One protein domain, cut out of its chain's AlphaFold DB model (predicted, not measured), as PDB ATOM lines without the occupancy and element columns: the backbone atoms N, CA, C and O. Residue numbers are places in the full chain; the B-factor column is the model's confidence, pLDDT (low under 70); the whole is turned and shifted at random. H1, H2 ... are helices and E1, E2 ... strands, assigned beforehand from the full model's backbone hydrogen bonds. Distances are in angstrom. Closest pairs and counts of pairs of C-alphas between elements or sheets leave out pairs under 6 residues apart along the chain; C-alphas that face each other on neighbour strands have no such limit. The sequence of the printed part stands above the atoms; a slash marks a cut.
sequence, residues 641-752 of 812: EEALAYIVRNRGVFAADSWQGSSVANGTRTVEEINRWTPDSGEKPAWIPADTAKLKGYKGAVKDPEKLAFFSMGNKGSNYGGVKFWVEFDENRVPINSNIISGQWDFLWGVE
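This is residues 641 to 752 of the 812 residues of an uncharacterized protein of Myxococcales bacterium (UniProt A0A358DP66). A strongly twisted sheet of four antiparallel strands, E3 E4 E5 E6, and a small second sheet, E2 E1 E7, make an angle with the short helix H1 between them; E2 runs on into E3 at 61 degrees. A long stretch with no named element, residues 678 to 707, links E3 to E4, its C-alphas 12 to 20 A from the mean of all C-alphas, and within it residues 696 to 697 pair with residues 700 to 701, antiparallel. The printed part has 112 residues with one named helix and seven named strands, in the order H1 E1 E2 E3 E4 E5 E6 E7; both sheets are antiparallel. The class is mostly strand, with under half of the residues, 49, in named elements. The whole is compact, with a radius of gyration of the C-alphas of 14.4 A and spans of 36 by 30 by 29 A.

E3, residues 673 to 677, E4, residues 708 to 714, E5, residues 723 to 729, and E6, residues 735 to 742, form a meander, each strand the antiparallel neighbour of the one before. N 675 and O 712 of E3 and E4 are 2.8 A apart, N 711 and O 725 of E4 and E5 2.8 A, and N 726 and O 739 of E5 and E6 2.9 A, each within hydrogen-bond range. H1, residues 641 to 649, is on this sheet at a height of 9.2 A, slantwise to the strands at 53 degrees to E4 on the local plane; its closest C-alphas to E5 are Glu 641 and Val 727, 6.6 A. In H1 every O i to N i+4 pair is within hydrogen-bond range. H1 is also on the sheet of E2, residues 667 to 670, E1, residues 653 to 656, and E7, residues 748 to 752, at a height of 10.0 A. In this sheet N 669 and O 654 are 2.7 A apart and N 655 and O 749 2.8 A. E1 and E2 are a hairpin, whereas E1 and E4 are apart.

H1 begins at C-alpha 641, (185.784, 10.510, 14.023), and is 12.1 A long. E1 is 10.1 A, E2 9.9 A and E3 13.5 A long. E4 is 20.1 A long from C-alpha 708, (191.208, 7.320, 3.783). E5 is 19.2 A and E6 19.0 A. E7 is 13.3 A long and ends at C-alpha 752, (176.139, 22.759, 26.914).

The C-alphas farthest apart are those of Ser 662 and Glu 731, 41.4 A. The printed part has no cut. The link from E3 to E4, residues 678 to 707, is long. The mean pLDDT of the printed part is 76.0, with residues 657 to 666, 717 to 722, 732, 744 and 746 under 70.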
ATOM      1  N   GLU A 641     187.021   9.893  14.503       77.12
ATOM      2  CA  GLU A 641     185.784  10.510  14.023       77.12
ATOM      3  C   GLU A 641     184.926  11.098  15.151       77.12
ATOM      4  O   GLU A 641     184.285  12.129  14.950       77.12
ATOM      5  N   GLU A 642     184.941  10.494  16.343       76.69
ATOM      6  CA  GLU A 642     184.216  10.996  17.515       76.69
ATOM      7  C   GLU A 642     184.869  12.268  18.049       76.69
ATOM      8  O   GLU A 642     184.174  13.247  18.326       76.69
ATOM      9  N   ALA A 643     186.201  12.287  18.126       79.50
ATOM     10  CA  ALA A 643     186.972  13.458  18.525       79.50
ATOM     11  C   ALA A 643     186.748  14.625  17.560       79.50
ATOM     12  O   ALA A 643     186.441  15.738  17.994       79.50
ATOM     13  N   LEU A 644     186.851  14.364  16.253       79.44
ATOM     14  CA  LEU A 644     186.620  15.361  15.209       79.44
ATOM     15  C   LEU A 644     185.236  15.990  15.353       79.44
ATOM     16  O   LEU A 644     185.102  17.205  15.480       79.44
ATOM     17  N   ALA A 645     184.210  15.149  15.388       74.88
ATOM     18  CA  ALA A 645     182.839  15.579  15.559       74.88
ATOM     19  C   ALA A 645     182.613  16.400  16.828       74.88
ATOM     20  O   ALA A 645     181.947  17.436  16.806       74.88
ATOM     21  N   TYR A 646     183.166  15.932  17.945       77.69
ATOM     22  CA  TYR A 646     183.025  16.597  19.226       77.69
ATOM     23  C   TYR A 646     183.634  17.999  19.207       77.69
ATOM     24  O   TYR A 646     183.036  18.947  19.720       77.69
ATOM     25  N   ILE A 647     184.801  18.144  18.583       80.06
ATOM     26  CA  ILE A 647     185.516  19.414  18.457       80.06
ATOM     27  C   ILE A 647     184.750  20.386  17.578       80.06
ATOM     28  O   ILE A 647     184.603  21.544  17.970       80.06
ATOM     29  N   VAL A 648     184.223  19.932  16.438       75.56
ATOM     30  CA  VAL A 648     183.448  20.816  15.562       75.56
ATOM     31  C   VAL A 648     182.148  21.252  16.242       75.56
ATOM     32  O   VAL A 648     181.869  22.448  16.298       75.56
ATOM     33  N   ARG A 649     181.410  20.333  16.885       73.19
ATOM     34  CA  ARG A 649     180.220  20.666  17.698       73.19
ATOM     35  C   ARG A 649     180.520  21.726  18.759       73.19
ATOM     36  O   ARG A 649     179.699  22.597  19.038       73.19
ATOM     37  N   ASN A 650     181.703  21.656  19.363       75.50
ATOM     38  CA  ASN A 650     182.144  22.586  20.394       75.50
ATOM     39  C   ASN A 650     182.928  23.794  19.850       75.50
ATOM     40  O   ASN A 650     183.535  24.524  20.638       75.50
ATOM     41  N   ARG A 651     182.909  24.037  18.533       77.81
ATOM     42  CA  ARG A 651     183.589  25.161  17.867       77.81
ATOM     43  C   ARG A 651     185.061  25.288  18.258       77.81
ATOM     44  O   ARG A 651     185.551  26.370  18.582       77.81
ATOM     45  N   GLY A 652     185.744  24.152  18.332       78.75
ATOM     46  CA  GLY A 652     187.150  24.096  18.700       78.75
ATOM     47  C   GLY A 652     187.437  24.241  20.198       78.75
ATOM     48  O   GLY A 652     188.598  24.146  20.578       78.75
ATOM     49  N   VAL A 653     186.443  24.446  21.070       83.38
ATOM     50  CA  VAL A 653     186.634  24.703  22.512       83.38
ATOM     51  C   VAL A 653     186.189  23.505  23.351       83.38
ATOM     52  O   VAL A 653     185.006  23.285  23.567       83.38
ATOM     53  N   PHE A 654     187.132  22.750  23.900       83.69
ATOM     54  CA  PHE A 654     186.852  21.544  24.691       83.69
ATOM     55  C   PHE A 654     187.879  21.406  25.808       83.69
ATOM     56  O   PHE A 654     188.889  22.107  25.837       83.69
ATOM     57  N   ALA A 655     187.611  20.566  26.790       79.81
ATOM     58  CA  ALA A 655     188.603  20.143  27.756       79.81
ATOM     59  C   ALA A 655     188.940  18.689  27.464       79.81
ATOM     60  O   ALA A 655     188.115  17.938  26.948       79.81
ATOM     61  N   ALA A 656     190.184  18.347  27.734       75.94
ATOM     62  CA  ALA A 656     190.667  16.993  27.615       75.94
ATOM     63  C   ALA A 656     191.539  16.705  28.824       75.94
ATOM     64  O   ALA A 656     192.227  17.609  29.334       75.94
ATOM     65  N   ASP A 657     191.510  15.450  29.230       65.75
ATOM     66  CA  ASP A 657     192.579  14.862  29.994       65.75
ATOM     67  C   ASP A 657     193.620  14.429  28.974       65.75
ATOM     68  O   ASP A 657     193.317  14.005  27.856       65.75
ATOM     69  N   SER A 658     194.867  14.694  29.302       54.09
ATOM     70  CA  SER A 658     195.963  14.282  28.452       54.09
ATOM     71  C   SER A 658     197.040  13.792  29.384       54.09
ATOM     72  O   SER A 658     197.672  14.652  30.001       54.09
ATOM     73  N   TRP A 659     197.214  12.472  29.489       48.38
ATOM     74  CA  TRP A 659     198.493  11.748  29.468       48.38
ATOM     75  C   TRP A 659     198.299  10.327  30.020       48.38
ATOM     76  O   TRP A 659     197.864  10.150  31.153       48.38
ATOM     77  N   GLN A 660     198.839   9.349  29.291       42.41
ATOM     78  CA  GLN A 660     199.204   7.991  29.724       42.41
ATOM     79  C   GLN A 660     199.763   7.913  31.172       42.41
ATOM     80  O   GLN A 660     200.970   8.012  31.405       42.41
ATOM     81  N   GLY A 661     198.885   7.735  32.161       37.81
ATOM     82  CA  GLY A 661     199.147   7.064  33.441       37.81
ATOM     83  C   GLY A 661     200.109   7.690  34.467       37.81
ATOM     84  O   GLY A 661     200.228   7.132  35.554       37.81
ATOM     85  N   SER A 662     200.802   8.810  34.201       32.88
ATOM     86  CA  SER A 662     201.735   9.407  35.194       32.88
ATOM     87  C   SER A 662     201.457  10.851  35.612       32.88
ATOM     88  O   SER A 662     201.967  11.298  36.642       32.88
ATOM     89  N   SER A 663     200.668  11.595  34.840       37.34
ATOM     90  CA  SER A 663     200.268  12.961  35.181       37.34
ATOM     91  C   SER A 663     199.038  13.347  34.382       37.34
ATOM     92  O   SER A 663     199.143  13.643  33.199       37.34
ATOM     93  N   VAL A 664     197.890  13.383  35.035       45.34
ATOM     94  CA  VAL A 664     196.672  13.939  34.442       45.34
ATOM     95  C   VAL A 664     196.868  15.427  34.197       45.34
ATOM     96  O   VAL A 664     197.659  16.069  34.889       45.34
ATOM     97  N   ALA A 665     196.228  15.986  33.177       51.03
ATOM     98  CA  ALA A 665     196.362  17.401  32.832       51.03
ATOM     99  C   ALA A 665     195.046  17.979  32.314       51.03
ATOM    100  O   ALA A 665     194.982  18.529  31.207       51.03
ATOM    101  N   ASN A 666     194.016  17.921  33.159       65.25
ATOM    102  CA  ASN A 666     192.691  18.463  32.868       65.25
ATOM    103  C   ASN A 666     192.786  19.967  32.618       65.25
ATOM    104  O   ASN A 666     193.158  20.758  33.490       65.25
ATOM    105  N   GLY A 667     192.477  20.386  31.393       70.44
ATOM    106  CA  GLY A 667     192.500  21.802  31.055       70.44
ATOM    107  C   GLY A 667     191.766  22.120  29.769       70.44
ATOM    108  O   GLY A 667     191.766  21.337  28.824       70.44
ATOM    109  N   THR A 668     191.209  23.327  29.709       77.31
ATOM    110  CA  THR A 668     190.600  23.873  28.494       77.31
ATOM    111  C   THR A 668     191.628  23.904  27.364       77.31
ATOM    112  O   THR A 668     192.647  24.600  27.465       77.31
ATOM    113  N   ARG A 669     191.343  23.167  26.298       80.56
ATOM    114  CA  ARG A 669     192.057  23.130  25.027       80.56
ATOM    115  C   ARG A 669     191.287  23.938  23.982       80.56
ATOM    116  O   ARG A 669     190.102  24.231  24.126       80.56
ATOM    117  N   THR A 670     192.011  24.333  22.944       82.62
ATOM    118  CA  THR A 670     191.443  25.002  21.779       82.62
ATOM    119  C   THR A 670     192.035  24.386  20.523       82.62
ATOM    120  O   THR A 670     193.249  24.190  20.449       82.62
ATOM    121  N   VAL A 671     191.183  24.113  19.547       82.75
ATOM    122  CA  VAL A 671     191.539  23.852  18.157       82.75
ATOM    123  C   VAL A 671     191.061  25.067  17.383       82.75
ATOM    124  O   VAL A 671     189.900  25.431  17.467       82.75
ATOM    125  N   GLU A 672     191.973  25.734  16.691       80.75
ATOM    126  CA  GLU A 672     191.668  26.887  15.838       80.75
ATOM    127  C   GLU A 672     191.693  26.504  14.362       80.75
ATOM    128  O   GLU A 672     191.245  27.297  13.539       80.75
ATOM    129  N   GLU A 673     192.255  25.341  14.027       80.44
ATOM    130  CA  GLU A 673     192.398  24.869  12.658       80.44
ATOM    131  C   GLU A 673     192.323  23.339  12.571       80.44
ATOM    132  O   GLU A 673     192.931  22.621  13.376       80.44
ATOM    133  N   ILE A 674     191.591  22.854  11.568       81.81
ATOM    134  CA  ILE A 674     191.493  21.448  11.183       81.81
ATOM    135  C   ILE A 674     192.001  21.336   9.753       81.81
ATOM    136  O   ILE A 674     191.371  21.806   8.809       81.81
ATOM    137  N   ASN A 675     193.145  20.682   9.602       80.19
ATOM    138  CA  ASN A 675     193.734  20.380   8.311       80.19
ATOM    139  C   ASN A 675     193.405  18.944   7.912       80.19
ATOM    140  O   ASN A 675     193.409  18.045   8.759       80.19
ATOM    141  N   ARG A 676     193.167  18.727   6.618       82.25
ATOM    142  CA  ARG A 676     192.799  17.428   6.059       82.25
ATOM    143  C   ARG A 676     193.604  17.121   4.798       82.25
ATOM    144  O   ARG A 676     193.906  18.015   4.017       82.25
ATOM    145  N   TRP A 677     193.913  15.843   4.596       84.50
ATOM    146  CA  TRP A 677     194.583  15.318   3.407       84.50
ATOM    147  C   TRP A 677     193.980  13.978   2.982       84.50
ATOM    148  O   TRP A 677     193.432  13.243   3.802       84.50
ATOM    149  N   THR A 678     194.132  13.643   1.706       85.19
ATOM    150  CA  THR A 678     193.865  12.307   1.150       85.19
ATOM    151  C   THR A 678     195.193  11.569   0.917       85.19
ATOM    152  O   THR A 678     196.253  12.210   0.913       85.19
ATOM    153  N   PRO A 679     195.184  10.237   0.716       82.81
ATOM    154  CA  PRO A 679     196.370   9.468   0.345       82.81
ATOM    155  C   PRO A 679     197.157  10.067  -0.826       82.81
ATOM    156  O   PRO A 679     198.392  10.061  -0.785       82.81
ATOM    157  N   ASP A 680     196.456  10.637  -1.809       80.88
ATOM    158  CA  ASP A 680     197.025  11.138  -3.066       80.88
ATOM    159  C   ASP A 680     197.273  12.654  -3.079       80.88
ATOM    160  O   ASP A 680     197.712  13.211  -4.087       80.88
ATOM    161  N   SER A 681     197.032  13.349  -1.961       78.50
ATOM    162  CA  SER A 681     197.288  14.787  -1.857       78.50
ATOM    163  C   SER A 681     198.762  15.108  -2.156       78.50
ATOM    164  O   SER A 681     199.667  14.656  -1.452       78.50
ATOM    165  N   GLY A 682     199.004  15.941  -3.179       77.50
ATOM    166  CA  GLY A 682     200.355  16.303  -3.637       77.50
ATOM    167  C   GLY A 682     201.213  17.039  -2.598       77.50
ATOM    168  O   GLY A 682     202.437  16.965  -2.651       77.50
ATOM    169  N   GLU A 683     200.577  17.692  -1.620       80.75
ATOM    170  CA  GLU A 683     201.223  18.407  -0.508       80.75
ATOM    171  C   GLU A 683     200.941  17.738   0.851       80.75
ATOM    172  O   GLU A 683     200.724  18.405   1.865       80.75
ATOM    173  N   LYS A 684     200.899  16.398   0.897       82.44
ATOM    174  CA  LYS A 684     200.656  15.683   2.155       82.44
ATOM    175  C   LYS A 684     201.858  15.772   3.116       82.44
ATOM    176  O   LYS A 684     203.006  15.603   2.695       82.44
ATOM    177  N   PRO A 685     201.637  16.017   4.418       84.38
ATOM    178  CA  PRO A 685     202.707  16.121   5.402       84.38
ATOM    179  C   PRO A 685     203.395  14.776   5.670       84.38
ATOM    180  O   PRO A 685     202.776  13.717   5.633       84.38
ATOM    181  N   ALA A 686     204.677  14.829   6.046       88.06
ATOM    182  CA  ALA A 686     205.536  13.650   6.222       88.06
ATOM    183  C   ALA A 686     205.098  12.661   7.323       88.06
ATOM    184  O   ALA A 686     205.648  11.568   7.410       88.06
ATOM    185  N   TRP A 687     204.150  13.041   8.186       87.25
ATOM    186  CA  TRP A 687     203.605  12.136   9.202       87.25
ATOM    187  C   TRP A 687     202.556  11.172   8.637       87.25
ATOM    188  O   TRP A 687     202.264  10.172   9.287       87.25
ATOM    189  N   ILE A 688     201.993  11.456   7.456       87.25
ATOM    190  CA  ILE A 688     201.071  10.545   6.778       87.25
ATOM    191  C   ILE A 688     201.891   9.377   6.218       87.25
ATOM    192  O   ILE A 688     202.802   9.613   5.417       87.25
ATOM    193  N   PRO A 689     201.600   8.126   6.620       86.06
ATOM    194  CA  PRO A 689     202.355   6.972   6.157       86.06
ATOM    195  C   PRO A 689     202.326   6.840   4.633       86.06
ATOM    196  O   PRO A 689     201.303   7.061   3.988       86.06
ATOM    197  N   ALA A 690     203.465   6.452   4.058       85.62
ATOM    198  CA  ALA A 690     203.563   6.192   2.623       85.62
ATOM    199  C   ALA A 690     202.777   4.938   2.206       85.62
ATOM    200  O   ALA A 690     202.264   4.883   1.094       85.62
ATOM    201  N   ASP A 691     202.695   3.950   3.099       87.81
ATOM    202  CA  ASP A 691     202.014   2.675   2.879       87.81
ATOM    203  C   ASP A 691     200.712   2.637   3.688       87.81
ATOM    204  O   ASP A 691     200.674   2.191   4.836       87.81
ATOM    205  N   THR A 692     199.651   3.186   3.099       87.19
ATOM    206  CA  THR A 692     198.334   3.299   3.733       87.19
ATOM    207  C   THR A 692     197.608   1.958   3.847       87.19
ATOM    208  O   THR A 692     196.785   1.796   4.742       87.19
ATOM    209  N   ALA A 693     197.964   0.966   3.023       81.88
ATOM    210  CA  ALA A 693     197.384  -0.379   3.060       81.88
ATOM    211  C   ALA A 693     197.774  -1.182   4.314       81.88
ATOM    212  O   ALA A 693     197.122  -2.164   4.652       81.88
ATOM    213  N   LYS A 694     198.834  -0.768   5.021       82.62
ATOM    214  CA  LYS A 694     199.270  -1.387   6.285       82.62
ATOM    215  C   LYS A 694     198.678  -0.737   7.529       82.62
ATOM    216  O   LYS A 694     199.016  -1.140   8.642       82.62
ATOM    217  N   LEU A 695     197.847   0.288   7.369       82.69
ATOM    218  CA  LEU A 695     197.197   0.914   8.508       82.69
ATOM    219  C   LEU A 695     196.212  -0.073   9.150       82.69
ATOM    220  O   LEU A 695     195.411  -0.713   8.470       82.69
ATOM    221  N   LYS A 696     196.282  -0.182  10.480       81.31
ATOM    222  CA  LYS A 696     195.295  -0.882  11.308       81.31
ATOM    223  C   LYS A 696     194.605   0.154  12.184       81.31
ATOM    224  O   LYS A 696     195.276   0.905  12.899       81.31
ATOM    225  N   GLY A 697     193.291   0.242  12.058       74.69
ATOM    226  CA  GLY A 697     192.449   1.080  12.902       74.69
ATOM    227  C   GLY A 697     191.780   0.281  13.996       74.69
ATOM    228  O   GLY A 697     192.051  -0.909  14.172       74.69
ATOM    229  N   TYR A 698     190.897   0.948  14.728       71.25
ATOM    230  CA  TYR A 698     190.155   0.336  15.822       71.25
ATOM    231  C   TYR A 698     189.291  -0.838  15.365       71.25
ATOM    232  O   TYR A 698     189.094  -1.761  16.133       71.25
ATOM    233  N   LYS A 699     188.841  -0.861  14.107       70.94
ATOM    234  CA  LYS A 699     188.011  -1.936  13.535       70.94
ATOM    235  C   LYS A 699     188.789  -2.862  12.597       70.94
ATOM    236  O   LYS A 699     188.240  -3.400  11.638       70.94
ATOM    237  N   GLY A 700     190.086  -3.021  12.848       72.88
ATOM    238  CA  GLY A 700     190.955  -3.895  12.067       72.88
ATOM    239  C   GLY A 700     191.694  -3.178  10.938       72.88
ATOM    240  O   GLY A 700     191.914  -1.965  10.978       72.88
ATOM    241  N   ALA A 701     192.168  -3.953   9.963       81.50
ATOM    242  CA  ALA A 701     192.922  -3.426   8.827       81.50
ATOM    243  C   ALA A 701     192.056  -2.501   7.957       81.50
ATOM    244  O   ALA A 701     190.845  -2.699   7.853       81.50
ATOM    245  N   VAL A 702     192.688  -1.514   7.320       84.56
ATOM    246  CA  VAL A 702     192.029  -0.694   6.295       84.56
ATOM    247  C   VAL A 702     191.522  -1.594   5.165       84.56
ATOM    248  O   VAL A 702     192.282  -2.404   4.629       84.56
ATOM    249  N   LYS A 703     190.244  -1.451   4.810       88.44
ATOM    250  CA  LYS A 703     189.578  -2.206   3.739       88.44
ATOM    251  C   LYS A 703     189.828  -1.564   2.374       88.44
ATOM    252  O   LYS A 703     190.095  -2.277   1.410       88.44
ATOM    253  N   ASP A 704     189.770  -0.236   2.300       89.06
ATOM    254  CA  ASP A 704     189.953   0.549   1.079       89.06
ATOM    255  C   ASP A 704     190.885   1.756   1.321       89.06
ATOM    256  O   ASP A 704     190.451   2.813   1.796       89.06
ATOM    257  N   PRO A 705     192.185   1.632   0.989       88.94
ATOM    258  CA  PRO A 705     193.158   2.697   1.211       88.94
ATOM    259  C   PRO A 705     192.879   3.993   0.444       88.94
ATOM    260  O   PRO A 705     193.396   5.030   0.854       88.94
ATOM    261  N   GLU A 706     192.090   3.962  -0.635       85.69
ATOM    262  CA  GLU A 706     191.728   5.157  -1.413       85.69
ATOM    263  C   GLU A 706     190.664   6.003  -0.700       85.69
ATOM    264  O   GLU A 706     190.562   7.204  -0.949       85.69
ATOM    265  N   LYS A 707     189.916   5.415   0.243       86.38
ATOM    266  CA  LYS A 707     188.861   6.082   1.028       86.38
ATOM    267  C   LYS A 707     189.331   6.587   2.393       86.38
ATOM    268  O   LYS A 707     188.524   6.839   3.289       86.38
ATOM    269  N   LEU A 708     190.641   6.736   2.573       88.44
ATOM    270  CA  LEU A 708     191.208   7.320   3.783       88.44
ATOM    271  C   LEU A 708     191.205   8.848   3.718       88.44
ATOM    272  O   LEU A 708     191.568   9.453   2.711       88.44
ATOM    273  N   ALA A 709     190.918   9.484   4.848       87.31
ATOM    274  CA  ALA A 709     191.277  10.871   5.089       87.31
ATOM    275  C   ALA A 709     192.164  10.980   6.327       87.31
ATOM    276  O   ALA A 709     191.941  10.330   7.347       87.31
ATOM    277  N   PHE A 710     193.165  11.844   6.235       87.88
ATOM    278  CA  PHE A 710     194.115  12.148   7.291       87.88
ATOM    279  C   PHE A 710     193.824  13.535   7.833       87.88
ATOM    280  O   PHE A 710     193.633  14.469   7.060       87.88
ATOM    281  N   PHE A 711     193.845  13.682   9.148       86.56
ATOM    282  CA  PHE A 711     193.479  14.914   9.827       86.56
ATOM    283  C   PHE A 711     194.588  15.377  10.760       86.56
ATOM    284  O   PHE A 711     195.266  14.568  11.392       86.56
ATOM    285  N   SER A 712     194.742  16.694  10.881       85.75
ATOM    286  CA  SER A 712     195.523  17.330  11.936       85.75
ATOM    287  C   SER A 712     194.733  18.490  12.526       85.75
ATOM    288  O   SER A 712     194.366  19.416  11.810       85.75
ATOM    289  N   MET A 713     194.497  18.454  13.833       84.69
ATOM    290  CA  MET A 713     193.740  19.474  14.562       84.69
ATOM    291  C   MET A 713     194.664  20.211  15.517       84.69
ATOM    292  O   MET A 713     195.344  19.554  16.299       84.69
ATOM    293  N   GLY A 714     194.702  21.541  15.498       83.31
ATOM    294  CA  GLY A 714     195.600  22.303  16.368       83.31
ATOM    295  C   GLY A 714     195.307  23.800  16.431       83.31
ATOM    296  O   GLY A 714     194.288  24.277  15.943       83.31
ATOM    297  N   ASN A 715     196.204  24.548  17.077       79.12
ATOM    298  CA  ASN A 715     196.172  26.014  17.094       79.12
ATOM    299  C   ASN A 715     196.919  26.578  15.878       79.12
ATOM    300  O   ASN A 715     197.958  26.025  15.499       79.12
ATOM    301  N   LYS A 716     196.458  27.712  15.336       71.44
ATOM    302  CA  LYS A 716     197.088  28.374  14.186       71.44
ATOM    303  C   LYS A 716     198.555  28.677  14.501       71.44
ATOM    304  O   LYS A 716     198.876  29.294  15.516       71.44
ATOM    305  N   GLY A 717     199.462  28.216  13.639       59.47
ATOM    306  CA  GLY A 717     200.906  28.450  13.773       59.47
ATOM    307  C   GLY A 717     201.616  27.672  14.893       59.47
ATOM    308  O   GLY A 717     202.786  27.946  15.164       59.47
ATOM    309  N   SER A 718     200.959  26.710  15.553       55.19
ATOM    310  CA  SER A 718     201.606  25.853  16.554       55.19
ATOM    311  C   SER A 718     202.176  24.579  15.929       55.19
ATOM    312  O   SER A 718     201.436  23.684  15.529       55.19
ATOM    313  N   ASN A 719     203.506  24.449  15.940       38.81
ATOM    314  CA  ASN A 719     204.208  23.235  15.500       38.81
ATOM    315  C   ASN A 719     204.159  22.080  16.526       38.81
ATOM    316  O   ASN A 719     204.657  20.995  16.235       38.81
ATOM    317  N   TYR A 720     203.623  22.307  17.733       38.62
ATOM    318  CA  TYR A 720     203.939  21.492  18.918       38.62
ATOM    319  C   TYR A 720     202.778  20.741  19.593       38.62
ATOM    320  O   TYR A 720     203.003  20.173  20.657       38.62
ATOM    321  N   GLY A 721     201.559  20.669  19.050       49.12
ATOM    322  CA  GLY A 721     200.496  20.015  19.835       49.12
ATOM    323  C   GLY A 721     199.158  19.824  19.154       49.12
ATOM    324  O   GLY A 721     198.135  20.146  19.750       49.12
ATOM    325  N   GLY A 722     199.172  19.353  17.910       69.44
ATOM    326  CA  GLY A 722     197.945  18.956  17.237       69.44
ATOM    327  C   GLY A 722     197.702  17.452  17.292       69.44
ATOM    328  O   GLY A 722     198.656  16.672  17.260       69.44
ATOM    329  N   VAL A 723     196.434  17.053  17.336       80.81
ATOM    330  CA  VAL A 723     196.030  15.646  17.231       80.81
ATOM    331  C   VAL A 723     196.004  15.259  15.779       80.81
ATOM    332  O   VAL A 723     195.467  15.990  14.947       80.81
ATOM    333  N   LYS A 724     196.635  14.132  15.477       87.25
ATOM    334  CA  LYS A 724     196.734  13.587  14.132       87.25
ATOM    335  C   LYS A 724     196.093  12.227  14.135       87.25
ATOM    336  O   LYS A 724     196.416  11.405  14.988       87.25
ATOM    337  N   PHE A 725     195.213  11.993  13.187       88.56
ATOM    338  CA  PHE A 725     194.468  10.751  13.086       88.56
ATOM    339  C   PHE A 725     194.077  10.525  11.632       88.56
ATOM    340  O   PHE A 725     194.236  11.407  10.783       88.56
ATOM    341  N   TRP A 726     193.595   9.331  11.339       90.69
ATOM    342  CA  TRP A 726     192.996   9.013  10.055       90.69
ATOM    343  C   TRP A 726     191.622   8.394  10.263       90.69
ATOM    344  O   TRP A 726     191.355   7.811  11.312       90.69
ATOM    345  N   VAL A 727     190.766   8.544   9.260       88.75
ATOM    346  CA  VAL A 727     189.434   7.941   9.190       88.75
ATOM    347  C   VAL A 727     189.290   7.287   7.823       88.75
ATOM    348  O   VAL A 727     189.629   7.890   6.806       88.75
ATOM    349  N   GLU A 728     188.818   6.052   7.814       88.69
ATOM    350  CA  GLU A 728     188.385   5.327   6.630       88.69
ATOM    351  C   GLU A 728     186.874   5.465   6.484       88.69
ATOM    352  O   GLU A 728     186.122   5.305   7.452       88.69
ATOM    353  N   PHE A 729     186.443   5.735   5.261       83.75
ATOM    354  CA  PHE A 729     185.044   5.910   4.919       83.75
ATOM    355  C   PHE A 729     184.552   4.795   3.991       83.75
ATOM    356  O   PHE A 729     185.315   4.260   3.192       83.75
ATOM    357  N   ASP A 730     183.267   4.454   4.068       79.62
ATOM    358  CA  ASP A 730     182.616   3.613   3.057       79.62
ATOM    359  C   ASP A 730     182.252   4.415   1.787       79.62
ATOM    360  O   ASP A 730     182.557   5.604   1.657       79.62
ATOM    361  N   GLU A 731     181.603   3.779   0.803       73.56
ATOM    362  CA  GLU A 731     181.094   4.485  -0.389       73.56
ATOM    363  C   GLU A 731     180.092   5.612  -0.088       73.56
ATOM    364  O   GLU A 731     179.940   6.522  -0.904       73.56
ATOM    365  N   ASN A 732     179.442   5.578   1.075       64.38
ATOM    366  CA  ASN A 732     178.472   6.569   1.524       64.38
ATOM    367  C   ASN A 732     179.117   7.658   2.391       64.38
ATOM    368  O   ASN A 732     178.414   8.506   2.932       64.38
ATOM    369  N   ARG A 733     180.451   7.677   2.519       70.06
ATOM    370  CA  ARG A 733     181.186   8.619   3.376       70.06
ATOM    371  C   ARG A 733     180.814   8.511   4.859       70.06
ATOM    372  O   ARG A 733     180.929   9.484   5.608       70.06
ATOM    373  N   VAL A 734     180.400   7.329   5.308       72.44
ATOM    374  CA  VAL A 734     180.228   7.014   6.727       72.44
ATOM    375  C   VAL A 734     181.567   6.513   7.282       72.44
ATOM    376  O   VAL A 734     182.194   5.655   6.659       72.44
ATOM    377  N   PRO A 735     182.039   7.024   8.437       78.12
ATOM    378  CA  PRO A 735     183.229   6.494   9.097       78.12
ATOM    379  C   PRO A 735     183.059   5.015   9.455       78.12
ATOM    380  O   PRO A 735     182.200   4.652  10.268       78.12
ATOM    381  N   ILE A 736     183.906   4.168   8.879       80.62
ATOM    382  CA  ILE A 736     183.905   2.723   9.123       80.62
ATOM    383  C   ILE A 736     185.126   2.248   9.893       80.62
ATOM    384  O   ILE A 736     185.048   1.175  10.476       80.62
ATOM    385  N   ASN A 737     186.209   3.024   9.943       84.31
ATOM    386  CA  ASN A 737     187.411   2.718  10.716       84.31
ATOM    387  C   ASN A 737     188.192   4.011  10.999       84.31
ATOM    388  O   ASN A 737     188.068   4.983  10.256       84.31
ATOM    389  N   SER A 738     189.008   4.048  12.046       86.19
ATOM    390  CA  SER A 738     189.884   5.189  12.328       86.19
ATOM    391  C   SER A 738     191.034   4.794  13.244       86.19
ATOM    392  O   SER A 738     191.019   3.720  13.848       86.19
ATOM    393  N   ASN A 739     192.048   5.655  13.345       84.00
ATOM    394  CA  ASN A 739     193.054   5.561  14.403       84.00
ATOM    395  C   ASN A 739     193.709   6.915  14.680       84.00
ATOM    396  O   ASN A 739     193.962   7.692  13.752       84.00
ATOM    397  N   ILE A 740     194.064   7.164  15.939       82.19
ATOM    398  CA  ILE A 740     194.874   8.314  16.345       82.19
ATOM    399  C   ILE A 740     196.356   7.974  16.154       82.19
ATOM    400  O   ILE A 740     196.897   7.057  16.759       82.19
ATOM    401  N   ILE A 741     197.040   8.751  15.316       82.38
ATOM    402  CA  ILE A 741     198.480   8.620  15.051       82.38
ATOM    403  C   ILE A 741     199.299   9.305  16.151       82.38
ATOM    404  O   ILE A 741     200.355   8.814  16.544       82.38
ATOM    405  N   SER A 742     198.859  10.475  16.622       79.31
ATOM    406  CA  SER A 742     199.565  11.222  17.669       79.31
ATOM    407  C   SER A 742     198.665  12.237  18.360       79.31
ATOM    408  O   SER A 742     197.787  12.804  17.712       79.31
ATOM    409  N   GLY A 743     198.969  12.559  19.619       70.56
ATOM    410  CA  GLY A 743     198.210  13.534  20.406       70.56
ATOM    411  C   GLY A 743     196.966  12.921  21.045       70.56
ATOM    412  O   GLY A 743     195.889  13.477  20.913       70.56
ATOM    413  N   GLN A 744     197.105  11.763  21.694       63.28
ATOM    414  CA  GLN A 744     195.970  11.081  22.317       63.28
ATOM    415  C   GLN A 744     195.257  12.006  23.308       63.28
ATOM    416  O   GLN A 744     195.882  12.610  24.185       63.28
ATOM    417  N   TRP A 745     193.955  12.145  23.082       70.56
ATOM    418  CA  TRP A 745     193.031  12.542  24.119       70.56
ATOM    419  C   TRP A 745     192.381  11.287  24.618       70.56
ATOM    420  O   TRP A 745     191.989  10.436  23.820       70.56
ATOM    421  N   ASP A 746     192.302  11.245  25.927       64.12
ATOM    422  CA  ASP A 746     191.710  10.157  26.648       64.12
ATOM    423  C   ASP A 746     190.193  10.342  26.452       64.12
ATOM    424  O   ASP A 746     189.597   9.873  25.484       64.12
ATOM    425  N   PHE A 747     189.595  11.273  27.180       71.12
ATOM    426  CA  PHE A 747     188.225  11.713  26.935       71.12
ATOM    427  C   PHE A 747     188.164  13.217  26.666       71.12
ATOM    428  O   PHE A 747     188.993  14.008  27.134       71.12
ATOM    429  N   LEU A 748     187.154  13.631  25.905       77.94
ATOM    430  CA  LEU A 748     186.832  15.030  25.661       77.94
ATOM    431  C   LEU A 748     185.584  15.397  26.442       77.94
ATOM    432  O   LEU A 748     184.595  14.673  26.412       77.94
ATOM    433  N   TRP A 749     185.581  16.566  27.071       78.81
ATOM    434  CA  TRP A 749     184.373  17.120  27.664       78.81
ATOM    435  C   TRP A 749     184.215  18.606  27.378       78.81
ATOM    436  O   TRP A 749     185.100  19.302  26.882       78.81
ATOM    437  N   GLY A 750     182.999  19.075  27.589       79.12
ATOM    438  CA  GLY A 750     182.484  20.349  27.119       79.12
ATOM    439  C   GLY A 750     181.280  20.736  27.956       79.12
ATOM    440  O   GLY A 750     180.845  19.981  28.822       79.12
ATOM    441  N   VAL A 751     180.761  21.929  27.704       77.44
ATOM    442  CA  VAL A 751     179.620  22.469  28.447       77.44
ATOM    443  C   VAL A 751     178.534  22.848  27.465       77.44
ATOM    444  O   VAL A 751     178.831  23.470  26.443       77.44
ATOM    445  N   GLU A 752     177.298  22.469  27.750       73.75
ATOM    446  CA  GLU A 752     176.139  22.759  26.914       73.75
ATOM    447  C   GLU A 752     174.951  23.289  27.717       73.75
ATOM    448  O   GLU A 752     174.978  23.390  28.940       73.75
TER     449      GLU A 752